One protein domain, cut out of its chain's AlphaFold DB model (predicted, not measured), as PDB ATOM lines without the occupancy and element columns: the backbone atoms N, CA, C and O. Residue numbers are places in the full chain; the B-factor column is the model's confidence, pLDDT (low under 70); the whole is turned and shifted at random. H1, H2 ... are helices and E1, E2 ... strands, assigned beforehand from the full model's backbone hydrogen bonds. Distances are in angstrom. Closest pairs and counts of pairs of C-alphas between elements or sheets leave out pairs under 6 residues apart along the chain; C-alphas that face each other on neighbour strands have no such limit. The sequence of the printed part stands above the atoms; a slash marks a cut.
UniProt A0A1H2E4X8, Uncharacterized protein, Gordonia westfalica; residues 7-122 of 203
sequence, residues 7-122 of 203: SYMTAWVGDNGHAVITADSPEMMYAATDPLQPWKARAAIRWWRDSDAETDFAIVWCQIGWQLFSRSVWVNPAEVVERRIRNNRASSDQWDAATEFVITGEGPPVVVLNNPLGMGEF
ATOM      1  N   SER A   7      49.207  50.321  51.522       89.75
ATOM      2  CA  SER A   7      49.046  49.016  50.886       89.75
ATOM      3  C   SER A   7      47.717  48.390  51.283       89.75
ATOM      4  O   SER A   7      47.013  48.866  52.175       89.75
ATOM      5  N   TYR A   8      47.324  47.371  50.534       91.62
ATOM      6  CA  TYR A   8      46.018  46.754  50.639       91.62
ATOM      7  C   TYR A   8      46.163  45.335  51.163       91.62
ATOM      8  O   TYR A   8      47.170  44.668  50.936       91.62
ATOM      9  N   MET A   9      45.152  44.873  51.880       91.69
ATOM     10  CA  MET A   9      45.053  43.492  52.315       91.69
ATOM     11  C   MET A   9      43.744  42.922  51.796       91.69
ATOM     12  O   MET A   9      42.674  43.434  52.130       91.69
ATOM     13  N   THR A  10      43.841  41.877  50.985       91.38
ATOM     14  CA  THR A  10      42.689  41.246  50.338       91.38
ATOM     15  C   THR A  10      42.461  39.868  50.933       91.38
ATOM     16  O   THR A  10      43.399  39.077  51.059       91.38
ATOM     17  N   ALA A  11      41.216  39.584  51.310       90.50
ATOM     18  CA  ALA A  11      40.804  38.270  51.772       90.50
ATOM     19  C   ALA A  11      40.205  37.459  50.616       90.50
ATOM     20  O   ALA A  11      39.286  37.899  49.928       90.50
ATOM     21  N   TRP A  12      40.723  36.253  50.446       87.50
ATOM     22  CA  TRP A  12      40.325  35.272  49.447       87.50
ATOM     23  C   TRP A  12      39.832  34.003  50.130       87.50
ATOM     24  O   TRP A  12      40.142  33.740  51.294       87.50
ATOM     25  N   VAL A  13      39.113  33.178  49.377       86.06
ATOM     26  CA  VAL A  13      38.826  31.794  49.754       86.06
ATOM     27  C   VAL A  13      39.789  30.917  48.964       86.06
ATOM     28  O   VAL A  13      39.747  30.915  47.739       86.06
ATOM     29  N   GLY A  14      40.700  30.233  49.655       83.62
ATOM     30  CA  GLY A  14      41.619  29.289  49.023       83.62
ATOM     31  C   GLY A  14      40.912  28.002  48.602       83.62
ATOM     32  O   GLY A  14      39.806  27.716  49.061       83.62
ATOM     33  N   ASP A  15      41.587  27.182  47.800       86.19
ATOM     34  CA  ASP A  15      41.034  25.946  47.215       86.19
ATOM     35  C   ASP A  15      40.483  24.957  48.258       86.19
ATOM     36  O   ASP A  15      39.550  24.202  47.997       86.19
ATOM     37  N   ASN A  16      41.021  25.003  49.479       88.81
ATOM     38  CA  ASN A  16      40.603  24.167  50.606       88.81
ATOM     39  C   ASN A  16      39.427  24.764  51.411       88.81
ATOM     40  O   ASN A  16      39.110  24.271  52.491       88.81
ATOM     41  N   GLY A  17      38.827  25.866  50.953       87.12
ATOM     42  CA  GLY A  17      37.755  26.587  51.648       87.12
ATOM     43  C   GLY A  17      38.217  27.454  52.827       87.12
ATOM     44  O   GLY A  17      37.393  28.070  53.501       87.12
ATOM     45  N   HIS A  18      39.522  27.526  53.093       90.50
ATOM     46  CA  HIS A  18      40.087  28.379  54.139       90.50
ATOM     47  C   HIS A  18      40.337  29.803  53.640       90.50
ATOM     48  O   HIS A  18      40.648  30.017  52.470       90.50
ATOM     49  N   ALA A  19      40.254  30.775  54.549       88.06
ATOM     50  CA  ALA A  19      40.587  32.156  54.236       88.06
ATOM     51  C   ALA A  19      42.085  32.296  53.924       88.06
ATOM     52  O   ALA A  19      42.937  31.888  54.715       88.06
ATOM     53  N   VAL A  20      42.393  32.903  52.782       91.75
ATOM     54  CA  VAL A  20      43.750  33.251  52.355       91.75
ATOM     55  C   VAL A  20      43.843  34.764  52.309       91.75
ATOM     56  O   VAL A  20      43.063  35.421  51.633       91.75
ATOM     57  N   ILE A  21      44.796  35.330  53.038       90.81
ATOM     58  CA  ILE A  21      44.988  36.776  53.096       90.81
ATOM     59  C   ILE A  21      46.235  37.123  52.292       90.81
ATOM     60  O   ILE A  21      47.311  36.586  52.559       90.81
ATOM     61  N   THR A  22      46.100  38.028  51.324       90.69
ATOM     62  CA  THR A  22      47.224  38.520  50.522       90.69
ATOM     63  C   THR A  22      47.480  39.991  50.801       90.69
ATOM     64  O   THR A  22      46.545  40.789  50.848       90.69
ATOM     65  N   ALA A  23      48.753  40.348  50.955       89.31
ATOM     66  CA  ALA A  23      49.183  41.738  50.923       89.31
ATOM     67  C   ALA A  23      49.360  42.170  49.464       89.31
ATOM     68  O   ALA A  23      50.063  41.512  48.697       89.31
ATOM     69  N   ASP A  24      48.725  43.275  49.106       89.25
ATOM     70  CA  ASP A  24      48.681  43.815  47.759       89.25
ATOM     71  C   ASP A  24      49.397  45.170  47.688       89.25
ATOM     72  O   ASP A  24      49.273  46.029  48.575       89.25
ATOM     73  N   SER A  25      50.183  45.331  46.620       87.56
ATOM     74  CA  SER A  25      50.936  46.550  46.310       87.56
ATOM     75  C   SER A  25      50.000  47.641  45.782       87.56
ATOM     76  O   SER A  25      49.109  47.330  44.985       87.56
ATOM     77  N   PRO A  26      50.220  48.922  46.133       88.94
ATOM     78  CA  PRO A  26      49.470  50.036  45.555       88.94
ATOM     79  C   PRO A  26      49.662  50.213  44.042       88.94
ATOM     80  O   PRO A  26      48.873  50.898  43.406       88.94
ATOM     81  N   GLU A  27      50.675  49.584  43.446       88.88
ATOM     82  CA  GLU A  27      50.878  49.596  41.989       88.88
ATOM     83  C   GLU A  27      49.849  48.728  41.248       88.88
ATOM     84  O   GLU A  27      49.476  49.009  40.108       88.88
ATOM     85  N   MET A  28      49.384  47.667  41.908       90.12
ATOM     86  CA  MET A  28      48.512  46.643  41.326       90.12
ATOM     87  C   MET A  28      47.092  46.700  41.883       90.12
ATOM     88  O   MET A  28      46.206  45.993  41.406       90.12
ATOM     89  N   MET A  29      46.854  47.530  42.896       92.62
ATOM     90  CA  MET A  29      45.588  47.572  43.601       92.62
ATOM     91  C   MET A  29      45.220  48.980  44.048       92.62
ATOM     92  O   MET A  29      46.062  49.762  44.478       92.62
ATOM     93  N   TYR A  30      43.925  49.274  43.993       93.94
ATOM     94  CA  TYR A  30      43.345  50.488  44.542       93.94
ATOM     95  C   TYR A  30      41.990  50.187  45.176       93.94
ATOM     96  O   TYR A  30      41.200  49.414  44.633       93.94
ATOM     97  N   ALA A  31      41.690  50.828  46.305       94.31
ATOM     98  CA  ALA A  31      40.381  50.747  46.940       94.31
ATOM     99  C   ALA A  31      39.844  52.143  47.264       94.31
ATOM    100  O   ALA A  31      40.494  52.940  47.939       94.31
ATOM    101  N   ALA A  32      38.622  52.416  46.814       93.38
ATOM    102  CA  ALA A  32      37.890  53.621  47.159       93.38
ATOM    103  C   ALA A  32      37.138  53.392  48.474       93.38
ATOM    104  O   ALA A  32      36.158  52.644  48.514       93.38
ATOM    105  N   THR A  33      37.569  54.041  49.553       91.94
ATOM    106  CA  THR A  33      36.932  53.937  50.873       91.94
ATOM    107  C   THR A  33      35.743  54.885  51.019       91.94
ATOM    108  O   THR A  33      35.547  55.810  50.219       91.94
ATOM    109  N   ASP A  34      34.880  54.611  51.994       90.06
ATOM    110  CA  ASP A  34      33.798  55.510  52.391       90.06
ATOM    111  C   ASP A  34      34.366  56.717  53.168       90.06
ATOM    112  O   ASP A  34      35.098  56.513  54.137       90.06
ATOM    113  N   PRO A  35      34.048  57.972  52.789       88.56
ATOM    114  CA  PRO A  35      34.533  59.151  53.508       88.56
ATOM    115  C   PRO A  35      34.035  59.237  54.959       88.56
ATOM    116  O   PRO A  35      34.700  59.852  55.787       88.56
ATOM    117  N   LEU A  36      32.883  58.637  55.280       92.19
ATOM    118  CA  LEU A  36      32.337  58.583  56.641       92.19
ATOM    119  C   LEU A  36      32.868  57.384  57.432       92.19
ATOM    120  O   LEU A  36      32.914  57.428  58.661       92.19
ATOM    121  N   GLN A  37      33.258  56.312  56.740       88.38
ATOM    122  CA  GLN A  37      33.784  55.081  57.335       88.38
ATOM    123  C   GLN A  37      35.071  54.657  56.613       88.38
ATOM    124  O   GLN A  37      35.038  53.739  55.790       88.38
ATOM    125  N   PRO A  38      36.224  55.278  56.928       84.06
ATOM    126  CA  PRO A  38      37.468  55.061  56.185       84.06
ATOM    127  C   PRO A  38      37.970  53.609  56.171       84.06
ATOM    128  O   PRO A  38      38.726  53.235  55.281       84.06
ATOM    129  N   TRP A  39      37.547  52.780  57.130       83.38
ATOM    130  CA  TRP A  39      37.879  51.351  57.186       83.38
ATOM    131  C   TRP A  39      37.048  50.481  56.229       83.38
ATOM    132  O   TRP A  39      37.337  49.294  56.091       83.38
ATOM    133  N   LYS A  40      36.009  51.027  55.585       88.31
ATOM    134  CA  LYS A  40      35.115  50.294  54.682       88.31
ATOM    135  C   LYS A  40      35.389  50.671  53.227       88.31
ATOM    136  O   LYS A  40      35.208  51.823  52.826       88.31
ATOM    137  N   ALA A  41      35.774  49.689  52.414       92.06
ATOM    138  CA  ALA A  41      35.888  49.852  50.967       92.06
ATOM    139  C   ALA A  41      34.494  49.878  50.305       92.06
ATOM    140  O   ALA A  41      33.639  49.043  50.592       92.06
ATOM    141  N   ARG A  42      34.252  50.847  49.412       92.94
ATOM    142  CA  ARG A  42      33.032  50.951  48.584       92.94
ATOM    143  C   ARG A  42      33.196  50.242  47.246       92.94
ATOM    144  O   ARG A  42      32.253  49.628  46.758       92.94
ATOM    145  N   ALA A  43      34.386  50.352  46.674       94.44
ATOM    146  CA  ALA A  43      34.803  49.656  45.471       94.44
ATOM    147  C   ALA A  43      36.309  49.402  45.549       94.44
ATOM    148  O   ALA A  43      37.032  50.159  46.203       94.44
ATOM    149  N   ALA A  44      36.778  48.359  44.883       95.19
ATOM    150  CA  ALA A  44      38.198  48.088  44.750       95.19
ATOM    151  C   ALA A  44      38.496  47.511  43.371       95.19
ATOM    152  O   ALA A  44      37.634  46.902  42.746       95.19
ATOM    153  N   ILE A  45      39.723  47.694  42.911       95.19
ATOM    154  CA  ILE A  45      40.241  47.074  41.702       95.19
ATOM    155  C   ILE A  45      41.606  46.488  42.014       95.19
ATOM    156  O   ILE A  45      42.441  47.150  42.631       95.19
ATOM    157  N   ARG A  46      41.830  45.256  41.573       94.38
ATOM    158  CA  ARG A  46      43.156  44.651  41.516       94.38
ATOM    159  C   ARG A  46      43.406  44.216  40.088       94.38
ATOM    160  O   ARG A  46      42.572  43.530  39.507       94.38
ATOM    161  N   TRP A  47      44.542  44.607  39.537       93.00
ATOM    162  CA  TRP A  47      44.955  44.214  38.202       93.00
ATOM    163  C   TRP A  47      46.300  43.502  38.258       93.00
ATOM    164  O   TRP A  47      47.100  43.715  39.168       93.00
ATOM    165  N   TRP A  48      46.524  42.603  37.314       90.25
ATOM    166  CA  TRP A  48      47.792  41.913  37.156       90.25
ATOM    167  C   TRP A  48      47.983  41.530  35.698       90.25
ATOM    168  O   TRP A  48      47.037  41.466  34.914       90.25
ATOM    169  N   ARG A  49      49.237  41.269  35.349       86.62
ATOM    170  CA  ARG A  49      49.622  40.774  34.036       86.62
ATOM    171  C   ARG A  49      49.980  39.307  34.142       86.62
ATOM    172  O   ARG A  49      50.817  38.949  34.968       86.62
ATOM    173  N   ASP A  50      49.393  38.498  33.277       87.06
ATOM    174  CA  ASP A  50      49.844  37.140  33.022       87.06
ATOM    175  C   ASP A  50      50.660  37.145  31.725       87.06
ATOM    176  O   ASP A  50      50.136  37.386  30.635       87.06
ATOM    177  N   SER A  51      51.976  36.962  31.855       81.06
ATOM    178  CA  SER A  51      52.882  36.936  30.706       81.06
ATOM    179  C   SER A  51      52.747  35.668  29.874       81.06
ATOM    180  O   SER A  51      53.013  35.727  28.679       81.06
ATOM    181  N   ASP A  52      52.344  34.553  30.486       81.94
ATOM    182  CA  ASP A  52      52.215  33.267  29.800       81.94
ATOM    183  C   ASP A  52      50.907  33.221  29.002       81.94
ATOM    184  O   ASP A  52      50.861  32.670  27.903       81.94
ATOM    185  N   ALA A  53      49.857  33.858  29.527       83.06
ATOM    186  CA  ALA A  53      48.587  34.045  28.831       83.06
ATOM    187  C   ALA A  53      48.553  35.287  27.916       83.06
ATOM    188  O   ALA A  53      47.517  35.555  27.309       83.06
ATOM    189  N   GLU A  54      49.634  36.078  27.853       84.62
ATOM    190  CA  GLU A  54      49.722  37.350  27.109       84.62
ATOM    191  C   GLU A  54      48.523  38.293  27.362       84.62
ATOM    192  O   GLU A  54      48.043  39.007  26.479       84.62
ATOM    193  N   THR A  55      48.009  38.283  28.595       87.12
ATOM    194  CA  THR A  55      46.736  38.918  28.952       87.12
ATOM    195  C   THR A  55      46.877  39.672  30.268       87.12
ATOM    196  O   THR A  55      47.447  39.176  31.241       87.12
ATOM    197  N   ASP A  56      46.337  40.888  30.315       90.62
ATOM    198  CA  ASP A  56      46.123  41.590  31.575       90.62
ATOM    199  C   ASP A  56      44.743  41.239  32.109       90.62
ATOM    200  O   ASP A  56      43.755  41.271  31.375       90.62
ATOM    201  N   PHE A  57      44.671  40.981  33.406       93.44
ATOM    202  CA  PHE A  57      43.436  40.740  34.127       93.44
ATOM    203  C   PHE A  57      43.194  41.853  35.136       93.44
ATOM    204  O   PHE A  57      44.129  42.410  35.714       93.44
ATOM    205  N   ALA A  58      41.928  42.171  35.364       94.56
ATOM    206  CA  ALA A  58      41.508  43.067  36.422       94.56
ATOM    207  C   ALA A  58      40.240  42.530  37.070       94.56
ATOM    208  O   ALA A  58      39.234  42.315  36.405       94.56
ATOM    209  N   ILE A  59      40.270  42.339  38.381       94.81
ATOM    210  CA  ILE A  59      39.073  42.063  39.165       94.81
ATOM    211  C   ILE A  59      38.587  43.373  39.779       94.81
ATOM    212  O   ILE A  59      39.351  44.109  40.410       94.81
ATOM    213  N   VAL A  60      37.313  43.681  39.558       95.25
ATOM    214  CA  VAL A  60      36.659  44.880  40.078       95.25
ATOM    215  C   VAL A  60      35.593  44.450  41.069       95.25
ATOM    216  O   VAL A  60      34.665  43.724  40.719       95.25
ATOM    217  N   TRP A  61      35.720  44.917  42.305       95.25
ATOM    218  CA  TRP A  61      34.744  44.726  43.366       95.25
ATOM    219  C   TRP A  61      33.874  45.966  43.530       95.25
ATOM    220  O   TRP A  61      34.365  47.094  43.611       95.25
ATOM    221  N   CYS A  62      32.582  45.722  43.683       92.69
ATOM    222  CA  CYS A  62      31.542  46.687  44.000       92.69
ATOM    223  C   CYS A  62      30.835  46.261  45.298       92.69
ATOM    224  O   CYS A  62      31.082  45.187  45.838       92.69
ATOM    225  N   GLN A  63      29.914  47.082  45.805       87.75
ATOM    226  CA  GLN A  63      29.235  46.813  47.084       87.75
ATOM    227  C   GLN A  63      28.406  45.519  47.134       87.75
ATOM    228  O   GLN A  63      28.052  45.085  48.225       87.75
ATOM    229  N   ILE A  64      28.047  44.956  45.979       91.25
ATOM    230  CA  ILE A  64      27.128  43.815  45.872       91.25
ATOM    231  C   ILE A  64      27.780  42.566  45.265       91.25
ATOM    232  O   ILE A  64      27.106  41.549  45.101       91.25
ATOM    233  N   GLY A  65      29.050  42.647  44.867       92.25
ATOM    234  CA  GLY A  65      29.665  41.617  44.040       92.25
ATOM    235  C   GLY A  65      30.927  42.068  43.323       92.25
ATOM    236  O   GLY A  65      31.469  43.140  43.596       92.25
ATOM    237  N   TRP A  66      31.385  41.254  42.381       93.94
ATOM    238  CA  TRP A  66      32.607  41.505  41.623       93.94
ATOM    239  C   TRP A  66      32.519  40.987  40.191       93.94
ATOM    240  O   TRP A  66      31.658  40.175  39.857       93.94
ATOM    241  N   GLN A  67      33.424  41.460  39.340       95.69
ATOM    242  CA  GLN A  67      33.549  41.003  37.960       95.69
ATOM    243  C   GLN A  67      35.011  40.967  37.521       95.69
ATOM    244  O   GLN A  67      35.798  41.840  37.896       95.69
ATOM    245  N   LEU A  68      35.362  39.952  36.728       95.81
ATOM    246  CA  LEU A  68      36.667  39.839  36.095       95.81
ATOM    247  C   LEU A  68      36.634  40.477  34.705       95.81
ATOM    248  O   LEU A  68      35.746  40.205  33.896       95.81
ATOM    249  N   PHE A  69      37.647  41.280  34.429       95.44
ATOM    250  CA  PHE A  69      37.934  41.893  33.146       95.44
ATOM    251  C   PHE A  69      39.273  41.387  32.622       95.44
ATOM    252  O   PHE A  69      40.178  41.071  33.397       95.44
ATOM    253  N   SER A  70      39.404  41.350  31.305       94.50
ATOM    254  CA  SER A  70      40.644  41.020  30.614       94.50
ATOM    255  C   SER A  70      40.906  41.998  29.481       94.50
ATOM    256  O   SER A  70      39.970  42.516  28.871       94.50
ATOM    257  N   ARG A  71      42.176  42.211  29.155       90.88
ATOM    258  CA  ARG A  71      42.588  42.845  27.900       90.88
ATOM    259  C   ARG A  71      43.807  42.135  27.333       90.88
ATOM    260  O   ARG A  71      44.650  41.639  28.080       90.88
ATOM    261  N   SER A  72      43.916  42.133  26.011       85.88
ATOM    262  CA  SER A  72      45.092  41.582  25.339       85.88
ATOM    263  C   SER A  72      46.324  42.457  25.585       85.88
ATOM    264  O   SER A  72      46.232  43.687  25.715       85.88
ATOM    265  N   VAL A  73      47.490  41.820  25.637       81.38
ATOM    266  CA  VAL A  73      48.783  42.495  25.740       81.38
ATOM    267  C   VAL A  73      49.650  42.052  24.580       81.38
ATOM    268  O   VAL A  73      49.707  40.875  24.244       81.38
ATOM    269  N   TRP A  74      50.378  42.996  23.988       73.62
ATOM    270  CA  TRP A  74      51.427  42.621  23.057       73.62
ATOM    271  C   TRP A  74      52.693  42.280  23.839       73.62
ATOM    272  O   TRP A  74      53.228  43.120  24.571       73.62
ATOM    273  N   VAL A  75      53.177  41.055  23.658       67.56
ATOM    274  CA  VAL A  75      54.446  40.593  24.215       67.56
ATOM    275  C   VAL A  75      55.432  40.404  23.068       67.56
ATOM    276  O   VAL A  75      55.129  39.756  22.070       67.56
ATOM    277  N   ASN A  76      56.625  40.992  23.186       67.62
ATOM    278  CA  ASN A  76      57.687  40.765  22.211       67.62
ATOM    279  C   ASN A  76      58.296  39.367  22.437       67.62
ATOM    280  O   ASN A  76      58.928  39.169  23.480       67.62
ATOM    281  N   PRO A  77      58.218  38.423  21.478       63.59
ATOM    282  CA  PRO A  77      58.754  37.071  21.656       63.59
ATOM    283  C   PRO A  77      60.259  37.043  21.966       63.59
ATOM    284  O   PRO A  77      60.740  36.137  22.644       63.59
ATOM    285  N   ALA A  78      61.013  38.053  21.514       64.19
ATOM    286  CA  ALA A  78      62.440  38.179  21.807       64.19
ATOM    287  C   ALA A  78      62.726  38.610  23.263       64.19
ATOM    288  O   ALA A  78      63.759  38.239  23.818       64.19
ATOM    289  N   GLU A  79      61.815  39.348  23.911       59.22
ATOM    290  CA  GLU A  79      61.978  39.795  25.309       59.22
ATOM    291  C   GLU A  79      61.643  38.691  26.324       59.22
ATOM    292  O   GLU A  79      62.200  38.684  27.428       59.22
ATOM    293  N   VAL A  80      60.807  37.719  25.937       55.56
ATOM    294  CA  VAL A  80      60.467  36.540  26.758       55.56
ATOM    295  C   VAL A  80      61.709  35.679  27.024       55.56
ATOM    296  O   VAL A  80      61.913  35.215  28.147       55.56
ATOM    297  N   VAL A  81      62.593  35.534  26.028       54.81
ATOM    298  CA  VAL A  81      63.847  34.763  26.141       54.81
ATOM    299  C   VAL A  81      64.865  35.458  27.054       54.81
ATOM    300  O   VAL A  81      65.578  34.796  27.805       54.81
ATOM    301  N   GLU A  82      64.912  36.794  27.043       54.94
ATOM    302  CA  GLU A  82      65.864  37.571  27.850       54.94
ATOM    303  C   GLU A  82      65.357  37.906  29.269       54.94
ATOM    304  O   GLU A  82      66.084  38.552  30.028       54.94
ATOM    305  N   ARG A  83      64.127  37.502  29.650       51.25
ATOM    306  CA  ARG A  83      63.449  37.902  30.911       51.25
ATOM    307  C   ARG A  83      63.520  39.413  31.181       51.25
ATOM    308  O   ARG A  83      63.495  39.867  32.328       51.25
ATOM    309  N   ARG A  84      63.625  40.224  30.129       49.84
ATOM    310  CA  ARG A  84      63.671  41.679  30.252       49.84
ATOM    311  C   ARG A  84      62.241  42.188  30.245       49.84
ATOM    312  O   ARG A  84      61.671  42.439  29.196       49.84
ATOM    313  N   ILE A  85      61.680  42.371  31.437       50.47
ATOM    314  CA  ILE A  85      60.407  43.070  31.646       50.47
ATOM    315  C   ILE A  85      60.647  44.556  31.341       50.47
ATOM    316  O   ILE A  85      60.883  45.344  32.255       50.47
ATOM    317  N   ARG A  86      60.718  44.950  30.063       50.38
ATOM    318  CA  ARG A  86      60.915  46.364  29.704       50.38
ATOM    319  C   ARG A  86      59.844  46.934  28.783       50.38
ATOM    320  O   ARG A  86      59.590  48.123  28.926       50.38
ATOM    321  N   ASN A  87      59.157  46.156  27.937       50.09
ATOM    322  CA  ASN A  87      58.235  46.751  26.956       50.09
ATOM    323  C   ASN A  87      56.915  45.996  26.719       50.09
ATOM    324  O   ASN A  87      56.505  45.817  25.574       50.09
ATOM    325  N   ASN A  88      56.169  45.644  27.766       54.94
ATOM    326  CA  ASN A  88      54.823  45.096  27.553       54.94
ATOM    327  C   ASN A  88      53.789  46.232  27.483       54.94
ATOM    328  O   ASN A  88      53.334  46.758  28.508       54.94
ATOM    329  N   ARG A  89      53.444  46.625  26.252       61.44
ATOM    330  CA  ARG A  89      52.380  47.592  25.944       61.44
ATOM    331  C   ARG A  89      51.037  46.865  25.869       61.44
ATOM    332  O   ARG A  89      50.966  45.754  25.352       61.44
ATOM    333  N   ALA A  90      49.973  47.498  26.361       61.31
ATOM    334  CA  ALA A  90      48.623  47.004  26.100       61.31
ATOM    335  C   ALA A  90      48.382  47.004  24.580       61.31
ATOM    336  O   ALA A  90      48.718  47.986  23.914       61.31
ATOM    337  N   SER A  91      47.858  45.905  24.028       65.56
ATOM    338  CA  SER A  91      47.494  45.835  22.604       65.56
ATOM    339  C   SER A  91      46.098  46.382  22.335       65.56
ATOM    340  O   SER A  91      45.792  46.719  21.192       65.56
ATOM    341  N   SER A  92      45.269  46.506  23.374       71.06
ATOM    342  CA  SER A  92      43.975  47.178  23.327       71.06
ATOM    343  C   SER A  92      43.829  48.191  24.463       71.06
ATOM    344  O   SER A  92      44.210  47.935  25.607       71.06
ATOM    345  N   ASP A  93      43.212  49.331  24.149       76.12
ATOM    346  CA  ASP A  93      42.814  50.338  25.145       76.12
ATOM    347  C   ASP A  93      41.514  49.956  25.875       76.12
ATOM    348  O   ASP A  93      41.145  50.574  26.874       76.12
ATOM    349  N   GLN A  94      40.820  48.924  25.391       87.06
ATOM    350  CA  GLN A  94      39.564  48.440  25.944       87.06
ATOM    351  C   GLN A  94      39.779  47.214  26.836       87.06
ATOM    352  O   GLN A  94      40.566  46.323  26.508       87.06
ATOM    353  N   TRP A  95      39.056  47.203  27.957       91.31
ATOM    354  CA  TRP A  95      38.898  46.063  28.853       91.31
ATOM    355  C   TRP A  95      37.555  45.393  28.582       91.31
ATOM    356  O   TRP A  95      36.518  46.059  28.605       91.31
ATOM    357  N   ASP A  96      37.582  44.082  28.380       93.19
ATOM    358  CA  ASP A  96      36.397  43.271  28.131       93.19
ATOM    359  C   ASP A  96      36.044  42.456  29.373       93.19
ATOM    360  O   ASP A  96      36.919  42.039  30.133       93.19
ATOM    361  N   ALA A  97      34.751  42.229  29.600       94.56
ATOM    362  CA  ALA A  97      34.291  41.361  30.675       94.56
ATOM    363  C   ALA A  97      34.704  39.910  30.384       94.56
ATOM    364  O   ALA A  97      34.197  39.292  29.449       94.56
ATOM    365  N   ALA A  98      35.605  39.365  31.200       92.50
ATOM    366  CA  ALA A  98      36.036  37.973  31.111       92.50
ATOM    367  C   ALA A  98      35.013  37.025  31.755       92.50
ATOM    368  O   ALA A  98      34.884  35.871  31.350       92.50
ATOM    369  N   THR A  99      34.278  37.513  32.758       93.12
ATOM    370  CA  THR A  99      33.193  36.781  33.421       93.12
ATOM    371  C   THR A  99      31.930  37.628  33.511       93.12
ATOM    372  O   THR A  99      31.973  38.860  33.440       93.12
ATOM    373  N   GLU A 100      30.793  36.970  33.735       94.19
ATOM    374  CA  GLU A 100      29.587  37.651  34.204       94.19
ATOM    375  C   GLU A 100      29.801  38.239  35.608       94.19
ATOM    376  O   GLU A 100      30.729  37.864  36.336       94.19
ATOM    377  N   PHE A 101      28.946  39.192  35.977       92.94
ATOM    378  CA  PHE A 101      28.974  39.811  37.296       92.94
ATOM    379  C   PHE A 101      28.517  38.814  38.366       92.94
ATOM    380  O   PHE A 101      27.400  38.295  38.315       92.94
ATOM    381  N   VAL A 102      29.361  38.578  39.367       92.56
ATOM    382  CA  VAL A 102      29.094  37.650  40.467       92.56
ATOM    383  C   VAL A 102      28.520  38.421  41.648       92.56
ATOM    384  O   VAL A 102      29.213  39.232  42.261       92.56
ATOM    385  N   ILE A 103      27.260  38.149  41.994       92.06
ATOM    386  CA  ILE A 103      26.586  38.753  43.151       92.06
ATOM    387  C   ILE A 103      26.952  37.963  44.409       92.06
ATOM    388  O   ILE A 103      26.575  36.803  44.553       92.06
ATOM    389  N   THR A 104      27.657  38.606  45.335       86.69
ATOM    390  CA  THR A 104      28.008  38.034  46.645       86.69
ATOM    391  C   THR A 104      27.115  38.571  47.762       86.69
ATOM    392  O   THR A 104      26.995  37.936  48.803       86.69
ATOM    393  N   GLY A 105      26.486  39.736  47.562       84.88
ATOM    394  CA  GLY A 105      25.727  40.438  48.604       84.88
ATOM    395  C   GLY A 105      26.602  41.120  49.665       84.88
ATOM    396  O   GLY A 105      26.073  41.757  50.573       84.88
ATOM    397  N   GLU A 106      27.924  41.027  49.527       82.69
ATOM    398  CA  GLU A 106      28.909  41.631  50.421       82.69
ATOM    399  C   GLU A 106      29.786  42.634  49.663       82.69
ATOM    400  O   GLU A 106      29.980  42.534  48.449       82.69
ATOM    401  N   GLY A 107      30.314  43.617  50.399       85.19
ATOM    402  CA  GLY A 107      31.221  44.618  49.843       85.19
ATOM    403  C   GLY A 107      32.617  44.064  49.536       85.19
ATOM    404  O   GLY A 107      32.915  42.909  49.839       85.19
ATOM    405  N   PRO A 108      33.506  44.892  48.961       92.50
ATOM    406  CA  PRO A 108      34.865  44.481  48.627       92.50
ATOM    407  C   PRO A 108      35.608  43.884  49.841       92.50
ATOM    408  O   PRO A 108      35.654  44.538  50.888       92.50
ATOM    409  N   PRO A 109      36.244  42.701  49.714       91.69
ATOM    410  CA  PRO A 109      36.960  42.031  50.804       91.69
ATOM    411  C   PRO A 109      38.368  42.622  50.999       91.69
ATOM    412  O   PRO A 109      39.365  41.901  51.043       91.69
ATOM    413  N   VAL A 110      38.456  43.953  51.055       92.31
ATOM    414  CA  VAL A 110      39.711  44.707  51.009       92.31
ATOM    415  C   VAL A 110      39.804  45.647  52.198       92.31
ATOM    416  O   VAL A 110      38.914  46.465  52.434       92.31
ATOM    417  N   VAL A 111      40.929  45.576  52.901       91.25
ATOM    418  CA  VAL A 111      41.293  46.501  53.973       91.25
ATOM    419  C   VAL A 111      42.433  47.391  53.493       91.25
ATOM    420  O   VAL A 111      43.446  46.901  52.994       91.25
ATOM    421  N   VAL A 112      42.273  48.706  53.651       90.56
ATOM    422  CA  VAL A 112      43.319  49.688  53.338       90.56
ATOM    423  C   VAL A 112      44.196  49.890  54.564       90.56
ATOM    424  O   VAL A 112      43.702  50.227  55.640       90.56
ATOM    425  N   LEU A 113      45.500  49.703  54.396       89.00
ATOM    426  CA  LEU A 113      46.501  49.923  55.425       89.00
ATOM    427  C   LEU A 113      47.309  51.167  55.053       89.00
ATOM    428  O   LEU A 113      47.982  51.196  54.025       89.00
ATOM    429  N   ASN A 114      47.236  52.196  55.893       87.19
ATOM    430  CA  ASN A 114      47.983  53.436  55.705       87.19
ATOM    431  C   ASN A 114      49.104  53.517  56.734       87.19
ATOM    432  O   ASN A 114      48.864  53.324  57.930       87.19
ATOM    433  N   ASN A 115      50.308  53.840  56.274       86.88
ATOM    434  CA  ASN A 115      51.410  54.131  57.173       86.88
ATOM    435  C   ASN A 115      51.200  55.474  57.887       86.88
ATOM    436  O   ASN A 115      50.586  56.397  57.334       86.88
ATOM    437  N   PRO A 116      51.752  55.626  59.105       81.69
ATOM    438  CA  PRO A 116      51.846  56.922  59.761       81.69
ATOM    439  C   PRO A 116      52.479  57.959  58.827       81.69
ATOM    440  O   PRO A 116      53.451  57.667  58.137       81.69
ATOM    441  N   LEU A 117      51.917  59.171  58.809       82.94
ATOM    442  CA  LEU A 117      52.354  60.284  57.951       82.94
ATOM    443  C   LEU A 117      52.230  60.034  56.435       82.94
ATOM    444  O   LEU A 117      52.656  60.884  55.661       82.94
ATOM    445  N   GLY A 118      51.628  58.918  56.004       83.69
ATOM    446  CA  GLY A 118      51.460  58.601  54.585       83.69
ATOM    447  C   GLY A 118      52.787  58.401  53.855       83.69
ATOM    448  O   GLY A 118      52.872  58.734  52.680       83.69
ATOM    449  N   MET A 119      53.811  57.899  54.552       87.38
ATOM    450  CA  MET A 119      55.130  57.631  53.981       87.38
ATOM    451  C   MET A 119      55.472  56.144  54.058       87.38
ATOM    452  O   MET A 119      55.129  55.459  55.025       87.38
ATOM    453  N   GLY A 120      56.159  55.637  53.040       87.00
ATOM    454  CA  GLY A 120      56.815  54.331  53.103       87.00
ATOM    455  C   GLY A 120      57.874  54.303  54.207       87.00
ATOM    456  O   GLY A 120      58.483  55.322  54.521       87.00
ATOM    457  N   GLU A 121      58.127  53.147  54.814       87.31
ATOM    458  CA  GLU A 121      59.062  53.057  55.950       87.31
ATOM    459  C   GLU A 121      60.501  53.470  55.594       87.31
ATOM    460  O   GLU A 121      61.243  53.956  56.444       87.31
ATOM    461  N   PHE A 122      60.896  53.313  54.327       87.31
ATOM    462  CA  PHE A 122      62.216  53.717  53.843       87.31
ATOM    463  C   PHE A 122      62.274  55.181  53.391       87.31
ATOM    464  O   PHE A 122      63.370  55.731  53.273       87.31
TER     465      PHE A 122
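This is residues 7 to 122 of the 203 residues of an uncharacterized protein of Gordonia westfalica (UniProt A0A1H2E4X8). A twisted sheet of four strands, E3 E4 E5 E6, has a smaller sheet, E2 E1 E7, partly face to face with it, the strands crossed at 80 degrees: a loose sandwich. H1 lies beyond the last residue of E6, on neither sheet, and from it a long stretch without named elements folds back along E6 by short pairings before E7. The 116 printed residues hold seven strands and one helix, in the order E1 E2 E3 E4 E5 E6 H1 E7; the class is mostly strand, with 57 residues in named elements, under half. Both sheets are antiparallel; the whole is only just loose, close to compact, with a radius of gyration of the C-alphas of 16.4 A and spans of 49 by 41 by 32 A.

E3 (29 to 33), E4 (41 to 50), E5 (55 to 62) and E6 (65 to 74) form a meander, each strand the antiparallel neighbour of the one before. Within hydrogen-bond range are N 30 and O 45 at 2.9 A, N 48 and O 57 at 2.9 A, and N 69 and O 58 at 2.7 A. Residues 69 to 70 of E6 pair antiparallel with 96 to 97. In the other sheet, E1 (7 to 13) is the inner strand between E2 (19 to 24) and E7 (110 to 114), with N 10 and O 22, and N 9 and O 111, each at 2.9 A. Between the sheets, the closest C-alphas of E4 and E7 are those of Ala 41 and Val 110, 6.4 A apart. H1 (77 to 82) has 0 of 2 O i to N i+4 pairs within hydrogen-bond range, and 1 of 3 O i to N i+3 pairs.

E6 is 30.2 A long, E4 26.0 A, E5 22.8 A and E1 20.1 A. E1 begins at C-alpha 7, (49.046, 49.016, 50.886), and E7 ends at C-alpha 114, (47.983, 53.436, 55.705).

The C-alphas farthest apart are those of Leu 36 and Ala 78, 50.4 A. The printed part has no cut; the link from H1 to E7, 27 residues, is long. Residues 75 to 91 have pLDDT under 70.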